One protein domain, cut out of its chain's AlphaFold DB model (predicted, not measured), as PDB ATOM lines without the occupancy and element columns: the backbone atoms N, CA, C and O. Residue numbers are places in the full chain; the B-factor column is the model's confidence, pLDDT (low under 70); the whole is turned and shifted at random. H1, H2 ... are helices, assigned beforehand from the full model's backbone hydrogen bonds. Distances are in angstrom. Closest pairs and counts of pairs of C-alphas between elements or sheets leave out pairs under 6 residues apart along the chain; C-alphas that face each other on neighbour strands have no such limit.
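Overview. This is residues 119 to 181 of the 181 residues of an uncharacterized protein of Paraburkholderia sp. PGU19 (UniProt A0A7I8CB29). Three helices, H1, H2 and H3, stand side by side in a row, neighbours running opposite ways, and H4 sits steeply tilted beside H3. The 63 printed residues, with four named helices in chain order and no named strand, are all helix in class. The whole is compact, with a C-alpha radius of gyration of 11.5 A and spans of 31 by 25 by 16 A.

Arrangement. Start at H1, residues 119 to 131, which forms a hairpin with H2, residues 136 to 150; their closest C-alphas, Ala 119 and Val 146, are 4.9 A apart. H2 forms another with H3, residues 153 to 162, closest at C-alphas 144 and 156, 4.7 A. H4, residues 170 to 178, is close to H3 but not clearly touching, at a steep tilt of 51 degrees; C-alphas 160 and 176, the closest, are 5.7 A apart. Every O i to N i+4 pair is within hydrogen-bond range in H1 and H3, 9 of 11 in H2, 3 of 5 in H4.

Along the chain. Find C-alpha 119 at (73.760, 87.907, 95.285); H1 runs 18.3 A, H2 19.9 A, H3 14.3 A, and H4 13.9 A to C-alpha 178 at (67.635, 104.801, 82.851).

Size, cuts and confidence. The printed part has no cut; residues 165 to 171 and 181 are under pLDDT 70.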
ATOM      1  N   ALA A 119      72.893  87.078  96.128       96.12
ATOM      2  CA  ALA A 119      73.760  87.907  95.285       96.12
ATOM      3  C   ALA A 119      75.244  87.498  95.347       96.12
ATOM      4  O   ALA A 119      75.910  87.424  94.315       96.12
ATOM      5  N   ASP A 120      75.762  87.179  96.536       96.38
ATOM      6  CA  ASP A 120      77.174  86.818  96.705       96.38
ATOM      7  C   ASP A 120      77.524  85.460  96.099       96.38
ATOM      8  O   ASP A 120      78.581  85.309  95.485       96.38
ATOM      9  N   GLU A 121      76.629  84.481  96.228       96.69
ATOM     10  CA  GLU A 121      76.784  83.172  95.591       96.69
ATOM     11  C   GLU A 121      76.688  83.302  94.065       96.69
ATOM     12  O   GLU A 121      77.520  82.760  93.332       96.69
ATOM     13  N   ALA A 122      75.735  84.102  93.579       97.19
ATOM     14  CA  ALA A 122      75.606  84.399  92.160       97.19
ATOM     15  C   ALA A 122      76.885  85.026  91.585       97.19
ATOM     16  O   ALA A 122      77.357  84.591  90.532       97.19
ATOM     17  N   ALA A 123      77.474  85.993  92.294       97.00
ATOM     18  CA  ALA A 123      78.720  86.640  91.896       97.00
ATOM     19  C   ALA A 123      79.872  85.634  91.763       97.00
ATOM     20  O   ALA A 123      80.574  85.634  90.754       97.00
ATOM     21  N   GLN A 124      80.035  84.742  92.747       97.50
ATOM     22  CA  GLN A 124      81.079  83.711  92.732       97.50
ATOM     23  C   GLN A 124      80.917  82.757  91.545       97.50
ATOM     24  O   GLN A 124      81.887  82.420  90.865       97.50
ATOM     25  N   HIS A 125      79.685  82.335  91.256       97.75
ATOM     26  CA  HIS A 125      79.403  81.485  90.104       97.75
ATOM     27  C   HIS A 125      79.673  82.187  88.770       97.75
ATOM     28  O   HIS A 125      80.236  81.577  87.861       97.75
ATOM     29  N   MET A 126      79.323  83.468  88.643       95.69
ATOM     30  CA  MET A 126      79.587  84.237  87.423       95.69
ATOM     31  C   MET A 126      81.074  84.523  87.219       95.69
ATOM     32  O   MET A 126      81.543  84.425  86.087       95.69
ATOM     33  N   ASP A 127      81.824  84.805  88.287       96.62
ATOM     34  CA  ASP A 127      83.284  84.941  88.231       96.62
ATOM     35  C   ASP A 127      83.933  83.630  87.772       96.62
ATOM     36  O   ASP A 127      84.754  83.603  86.851       96.62
ATOM     37  N   ARG A 128      83.459  82.496  88.309       97.56
ATOM     38  CA  ARG A 128      83.919  81.182  87.863       97.56
ATOM     39  C   ARG A 128      83.613  80.941  86.385       97.56
ATOM     40  O   ARG A 128      84.517  80.544  85.651       97.56
ATOM     41  N   ALA A 129      82.391  81.228  85.935       97.31
ATOM     42  CA  ALA A 129      82.011  81.128  84.526       97.31
ATOM     43  C   ALA A 129      82.907  82.003  83.633       97.31
ATOM     44  O   ALA A 129      83.384  81.548  82.593       97.31
ATOM     45  N   GLN A 130      83.184  83.237  84.057       96.25
ATOM     46  CA  GLN A 130      84.051  84.164  83.335       96.25
ATOM     47  C   GLN A 130      85.494  83.649  83.248       96.25
ATOM     48  O   GLN A 130      86.084  83.680  82.168       96.25
ATOM     49  N   SER A 131      86.044  83.120  84.348       97.12
ATOM     50  CA  SER A 131      87.396  82.539  84.390       97.12
ATOM     51  C   SER A 131      87.570  81.344  83.442       97.12
ATOM     52  O   SER A 131      88.672  81.078  82.971       97.12
ATOM     53  N   LEU A 132      86.468  80.652  83.133       96.75
ATOM     54  CA  LEU A 132      86.399  79.522  82.204       96.75
ATOM     55  C   LEU A 132      86.058  79.950  80.764       96.75
ATOM     56  O   LEU A 132      85.818  79.104  79.906       96.75
ATOM     57  N   GLY A 133      86.036  81.256  80.480       94.50
ATOM     58  CA  GLY A 133      85.852  81.798  79.134       94.50
ATOM     59  C   GLY A 133      84.403  82.087  78.738       94.50
ATOM     60  O   GLY A 133      84.136  82.310  77.555       94.50
ATOM     61  N   PHE A 134      83.449  82.111  79.678       93.44
ATOM     62  CA  PHE A 134      82.092  82.559  79.356       93.44
ATOM     63  C   PHE A 134      82.105  84.046  78.936       93.44
ATOM     64  O   PHE A 134      82.699  84.865  79.644       93.44
ATOM     65  N   PRO A 135      81.443  84.436  77.824       90.62
ATOM     66  CA  PRO A 135      81.502  85.806  77.313       90.62
ATOM     67  C   PRO A 135      81.015  86.835  78.334       90.62
ATOM     68  O   PRO A 135      79.864  86.779  78.785       90.62
ATOM     69  N   ARG A 136      81.873  87.802  78.668       87.75
ATOM     70  CA  ARG A 136      81.593  88.821  79.689       87.75
ATOM     71  C   ARG A 136      80.345  89.626  79.350       87.75
ATOM     72  O   ARG A 136      79.533  89.886  80.228       87.75
ATOM     73  N   GLU A 137      80.144  89.960  78.083       85.88
ATOM     74  CA  GLU A 137      79.014  90.760  77.600       85.88
ATOM     75  C   GLU A 137      77.669  90.094  77.926       85.88
ATOM     76  O   GLU A 137      76.674  90.769  78.179       85.88
ATOM     77  N   ARG A 138      77.642  88.753  77.978       86.00
ATOM     78  CA  ARG A 138      76.457  87.974  78.364       86.00
ATOM     79  C   ARG A 138      76.258  87.897  79.879       86.00
ATOM     80  O   ARG A 138      75.145  87.588  80.302       86.00
ATOM     81  N   LEU A 139      77.302  88.152  80.670       90.88
ATOM     82  CA  LEU A 139      77.259  88.199  82.136       90.88
ATOM     83  C   LEU A 139      76.840  89.569  82.658       90.88
ATOM     84  O   LEU A 139      76.181  89.630  83.687       90.88
ATOM     85  N   VAL A 140      77.183  90.650  81.951       91.19
ATOM     86  CA  VAL A 140      76.986  92.029  82.430       91.19
ATOM     87  C   VAL A 140      75.573  92.315  82.961       91.19
ATOM     88  O   VAL A 140      75.494  92.872  84.053       91.19
ATOM     89  N   PRO A 141      74.461  91.926  82.299       89.88
ATOM     90  CA  PRO A 141      73.125  92.174  82.851       89.88
ATOM     91  C   PRO A 141      72.903  91.519  84.218       89.88
ATOM     92  O   PRO A 141      72.247  92.087  85.082       89.88
ATOM     93  N   TRP A 142      73.482  90.339  84.422       92.25
ATOM     94  CA  TRP A 142      73.337  89.566  85.651       92.25
ATOM     95  C   TRP A 142      74.298  90.044  86.736       92.25
ATOM     96  O   TRP A 142      73.918  90.106  87.897       92.25
ATOM     97  N   LEU A 143      75.508  90.468  86.363       94.69
ATOM     98  CA  LEU A 143      76.419  91.162  87.276       94.69
ATOM     99  C   LEU A 143      75.812  92.490  87.749       94.69
ATOM    100  O   LEU A 143      75.930  92.833  88.916       94.69
ATOM    101  N   ALA A 144      75.111  93.216  86.877       93.88
ATOM    102  CA  ALA A 144      74.381  94.413  87.278       93.88
ATOM    103  C   ALA A 144      73.244  94.073  88.261       93.88
ATOM    104  O   ALA A 144      73.039  94.792  89.231       93.88
ATOM    105  N   GLU A 145      72.537  92.959  88.068       94.56
ATOM    106  CA  GLU A 145      71.526  92.490  89.025       94.56
ATOM    107  C   GLU A 145      72.136  92.103  90.385       94.56
ATOM    108  O   GLU A 145      71.573  92.449  91.422       94.56
ATOM    109  N   VAL A 146      73.316  91.470  90.400       97.25
ATOM    110  CA  VAL A 146      74.082  91.203  91.633       97.25
ATOM    111  C   VAL A 146      74.345  92.501  92.401       97.25
ATOM    112  O   VAL A 146      74.036  92.582  93.589       97.25
ATOM    113  N   GLU A 147      74.888  93.523  91.737       97.00
ATOM    114  CA  GLU A 147      75.220  94.790  92.402       97.00
ATOM    115  C   GLU A 147      73.972  95.569  92.825       97.00
ATOM    116  O   GLU A 147      73.952  96.191  93.887       97.00
ATOM    117  N   TYR A 148      72.880  95.456  92.064       95.56
ATOM    118  CA  TYR A 148      71.586  96.003  92.455       95.56
ATOM    119  C   TYR A 148      71.076  95.380  93.761       95.56
ATOM    120  O   TYR A 148      70.642  96.107  94.656       95.56
ATOM    121  N   LEU A 149      71.161  94.051  93.900       95.62
ATOM    122  CA  LEU A 149      70.770  93.343  95.126       95.62
ATOM    123  C   LEU A 149      71.672  93.689  96.319       95.62
ATOM    124  O   LEU A 149      71.202  93.700  97.455       95.62
ATOM    125  N   ARG A 150      72.947  94.005  96.068       96.00
ATOM    126  CA  ARG A 150      73.888  94.506  97.085       96.00
ATOM    127  C   ARG A 150      73.671  95.978  97.449       96.00
ATOM    128  O   ARG A 150      74.206  96.434  98.456       96.00
ATOM    129  N   GLY A 151      72.900  96.717  96.652       95.75
ATOM    130  CA  GLY A 151      72.683  98.155  96.815       95.75
ATOM    131  C   GLY A 151      73.805  99.036  96.251       95.75
ATOM    132  O   GLY A 151      73.790 100.246  96.481       95.75
ATOM    133  N   ASP A 152      74.761  98.477  95.502       96.12
ATOM    134  CA  ASP A 152      75.825  99.242  94.842       96.12
ATOM    135  C   ASP A 152      75.365  99.750  93.468       96.12
ATOM    136  O   ASP A 152      75.737  99.265  92.397       96.12
ATOM    137  N   TYR A 153      74.512 100.769  93.501       94.06
ATOM    138  CA  TYR A 153      73.930 101.365  92.299       94.06
ATOM    139  C   TYR A 153      74.953 102.083  91.406       94.06
ATOM    140  O   TYR A 153      74.733 102.203  90.198       94.06
ATOM    141  N   ALA A 154      76.078 102.536  91.970       94.38
ATOM    142  CA  ALA A 154      77.163 103.111  91.181       94.38
ATOM    143  C   ALA A 154      77.753 102.038  90.260       94.38
ATOM    144  O   ALA A 154      77.876 102.244  89.048       94.38
ATOM    145  N   ARG A 155      78.007 100.845  90.808       94.56
ATOM    146  CA  ARG A 155      78.527  99.719  90.037       94.56
ATOM    147  C   ARG A 155      77.535  99.189  89.004       94.56
ATOM    148  O   ARG A 155      77.952  98.809  87.908       94.56
ATOM    149  N   VAL A 156      76.232  99.219  89.300       93.62
ATOM    150  CA  VAL A 156      75.168  98.913  88.323       93.62
ATOM    151  C   VAL A 156      75.281  99.812  87.090       93.62
ATOM    152  O   VAL A 156      75.290  99.306  85.964       93.62
ATOM    153  N   SER A 157      75.401 101.129  87.289       89.56
ATOM    154  CA  SER A 157      75.530 102.094  86.190       89.56
ATOM    155  C   SER A 157      76.791 101.838  85.357       89.56
ATOM    156  O   SER A 157      76.703 101.732  84.134       89.56
ATOM    157  N   GLU A 158      77.944 101.627  86.000       91.44
ATOM    158  CA  GLU A 158      79.205 101.320  85.308       91.44
ATOM    159  C   GLU A 158      79.119 100.046  84.454       91.44
ATOM    160  O   GLU A 158      79.557 100.021  83.298       91.44
ATOM    161  N   LEU A 159      78.540  98.979  85.013       91.00
ATOM    162  CA  LEU A 159      78.360  97.708  84.316       91.00
ATOM    163  C   LEU A 159      77.458  97.882  83.096       91.00
ATOM    164  O   LEU A 159      77.832  97.472  81.997       91.00
ATOM    165  N   LEU A 160      76.305  98.529  83.247       87.88
ATOM    166  CA  LEU A 160      75.380  98.737  82.134       87.88
ATOM    167  C   LEU A 160      75.949  99.681  81.070       87.88
ATOM    168  O   LEU A 160      75.775  99.417  79.881       87.88
ATOM    169  N   ALA A 161      76.689 100.718  81.464       85.94
ATOM    170  CA  ALA A 161      77.394 101.597  80.534       85.94
ATOM    171  C   ALA A 161      78.439 100.832  79.705       85.94
ATOM    172  O   ALA A 161      78.613 101.116  78.518       85.94
ATOM    173  N   SER A 162      79.082  99.810  80.287       86.56
ATOM    174  CA  SER A 162      80.065  98.974  79.583       86.56
ATOM    175  C   SER A 162      79.478  98.152  78.428       86.56
ATOM    176  O   SER A 162      80.224  97.735  77.542       86.56
ATOM    177  N   LEU A 163      78.152  97.964  78.381       80.31
ATOM    178  CA  LEU A 163      77.486  97.361  77.224       80.31
ATOM    179  C   LEU A 163      77.519  98.281  75.997       80.31
ATOM    180  O   LEU A 163      77.427  97.786  74.878       80.31
ATOM    181  N   GLY A 164      77.638  99.604  76.166       71.75
ATOM    182  CA  GLY A 164      77.604 100.573  75.068       71.75
ATOM    183  C   GLY A 164      76.435 100.332  74.096       71.75
ATOM    184  O   GLY A 164      75.309 100.040  74.498       71.75
ATOM    185  N   ASN A 165      76.716 100.372  72.789       61.69
ATOM    186  CA  ASN A 165      75.743 100.021  71.742       61.69
ATOM    187  C   ASN A 165      75.478  98.505  71.623       61.69
ATOM    188  O   ASN A 165      74.583  98.098  70.880       61.69
ATOM    189  N   ALA A 166      76.227  97.661  72.346       56.19
ATOM    190  CA  ALA A 166      76.011  96.217  72.420       56.19
ATOM    191  C   ALA A 166      74.838  95.828  73.342       56.19
ATOM    192  O   ALA A 166      74.534  94.641  73.463       56.19
ATOM    193  N   ALA A 167      74.092  96.801  73.886       58.34
ATOM    194  CA  ALA A 167      72.706  96.632  74.342       58.34
ATOM    195  C   ALA A 167      71.755  96.318  73.156       58.34
ATOM    196  O   ALA A 167      70.730  96.963  72.930       58.34
ATOM    197  N   THR A 168      72.125  95.322  72.349       52.94
ATOM    198  CA  THR A 168      71.414  94.842  71.160       52.94
ATOM    199  C   THR A 168      70.125  94.126  71.531       52.94
ATOM    200  O   THR A 168      69.216  94.046  70.707       52.94
ATOM    201  N   LEU A 169      70.001  93.656  72.777       60.69
ATOM    202  CA  LEU A 169      68.759  93.109  73.302       60.69
ATOM    203  C   LEU A 169      67.754  94.253  73.517       60.69
ATOM    204  O   LEU A 169      67.984  95.099  74.384       60.69
ATOM    205  N   PRO A 170      66.613  94.275  72.797       64.62
ATOM    206  CA  PRO A 170      65.608  95.332  72.928       64.62
ATOM    207  C   PRO A 170      65.150  95.554  74.375       64.62
ATOM    208  O   PRO A 170      64.891  96.687  74.769       64.62
ATOM    209  N   MET A 171      65.136  94.483  75.174       66.81
ATOM    210  CA  MET A 171      64.760  94.494  76.590       66.81
ATOM    211  C   MET A 171      65.753  95.239  77.493       66.81
ATOM    212  O   MET A 171      65.357  95.733  78.542       66.81
ATOM    213  N   LEU A 172      67.031  95.338  77.110       70.31
ATOM    214  CA  LEU A 172      68.044  96.035  77.910       70.31
ATOM    215  C   LEU A 172      68.081  97.539  77.626       70.31
ATOM    216  O   LEU A 172      68.602  98.291  78.444       70.31
ATOM    217  N   LYS A 173      67.499  98.002  76.511       72.69
ATOM    218  CA  LYS A 173      67.523  99.422  76.124       72.69
ATOM    219  C   LYS A 173      66.885 100.357  77.163       72.69
ATOM    220  O   LYS A 173      67.507 101.375  77.461       72.69
ATOM    221  N   PRO A 174      65.695 100.071  77.734       76.62
ATOM    222  CA  PRO A 174      65.094 100.958  78.731       76.62
ATOM    223  C   PRO A 174      65.937 101.058  80.003       76.62
ATOM    224  O   PRO A 174      66.106 102.152  80.536       76.62
ATOM    225  N   VAL A 175      66.499  99.929  80.449       77.12
ATOM    226  CA  VAL A 175      67.332  99.846  81.655       77.12
ATOM    227  C   VAL A 175      68.660 100.567  81.434       77.12
ATOM    228  O   VAL A 175      69.013 101.436  82.222       77.12
ATOM    229  N   ALA A 176      69.350 100.298  80.323       77.06
ATOM    230  CA  ALA A 176      70.586 100.993  79.974       77.06
ATOM    231  C   ALA A 176      70.384 102.516  79.884       77.06
ATOM    232  O   ALA A 176      71.216 103.263  80.381       77.06
ATOM    233  N   ARG A 177      69.252 102.978  79.324       76.69
ATOM    234  CA  ARG A 177      68.909 104.408  79.251       76.69
ATOM    235  C   ARG A 177      68.634 105.029  80.623       76.69
ATOM    236  O   ARG A 177      69.033 106.162  80.864       76.69
ATOM    237  N   TYR A 178      67.920 104.319  81.497       79.81
ATOM    238  CA  TYR A 178      67.635 104.801  82.851       79.81
ATOM    239  C   TYR A 178      68.931 105.057  83.629       79.81
ATOM    240  O   TYR A 178      69.078 106.109  84.235       79.81
ATOM    241  N   TRP A 179      69.888 104.132  83.541       79.25
ATOM    242  CA  TRP A 179      71.155 104.197  84.274       79.25
ATOM    243  C   TRP A 179      72.240 105.064  83.622       79.25
ATOM    244  O   TRP A 179      73.307 105.233  84.211       79.25
ATOM    245  N   SER A 180      71.990 105.592  82.420       73.50
ATOM    246  CA  SER A 180      72.892 106.505  81.707       73.50
ATOM    247  C   SER A 180      72.515 107.986  81.848       73.50
ATOM    248  O   SER A 180      73.130 108.813  81.177       73.50
ATOM    249  N   THR A 181      71.458 108.304  82.606       62.00
ATOM    250  CA  THR A 181      70.959 109.675  82.836       62.00
ATOM    251  C   THR A 181      71.384 110.150  84.215       62.00
ATOM    252  O   THR A 181      71.805 111.322  84.317       62.00
TER     253      THR A 181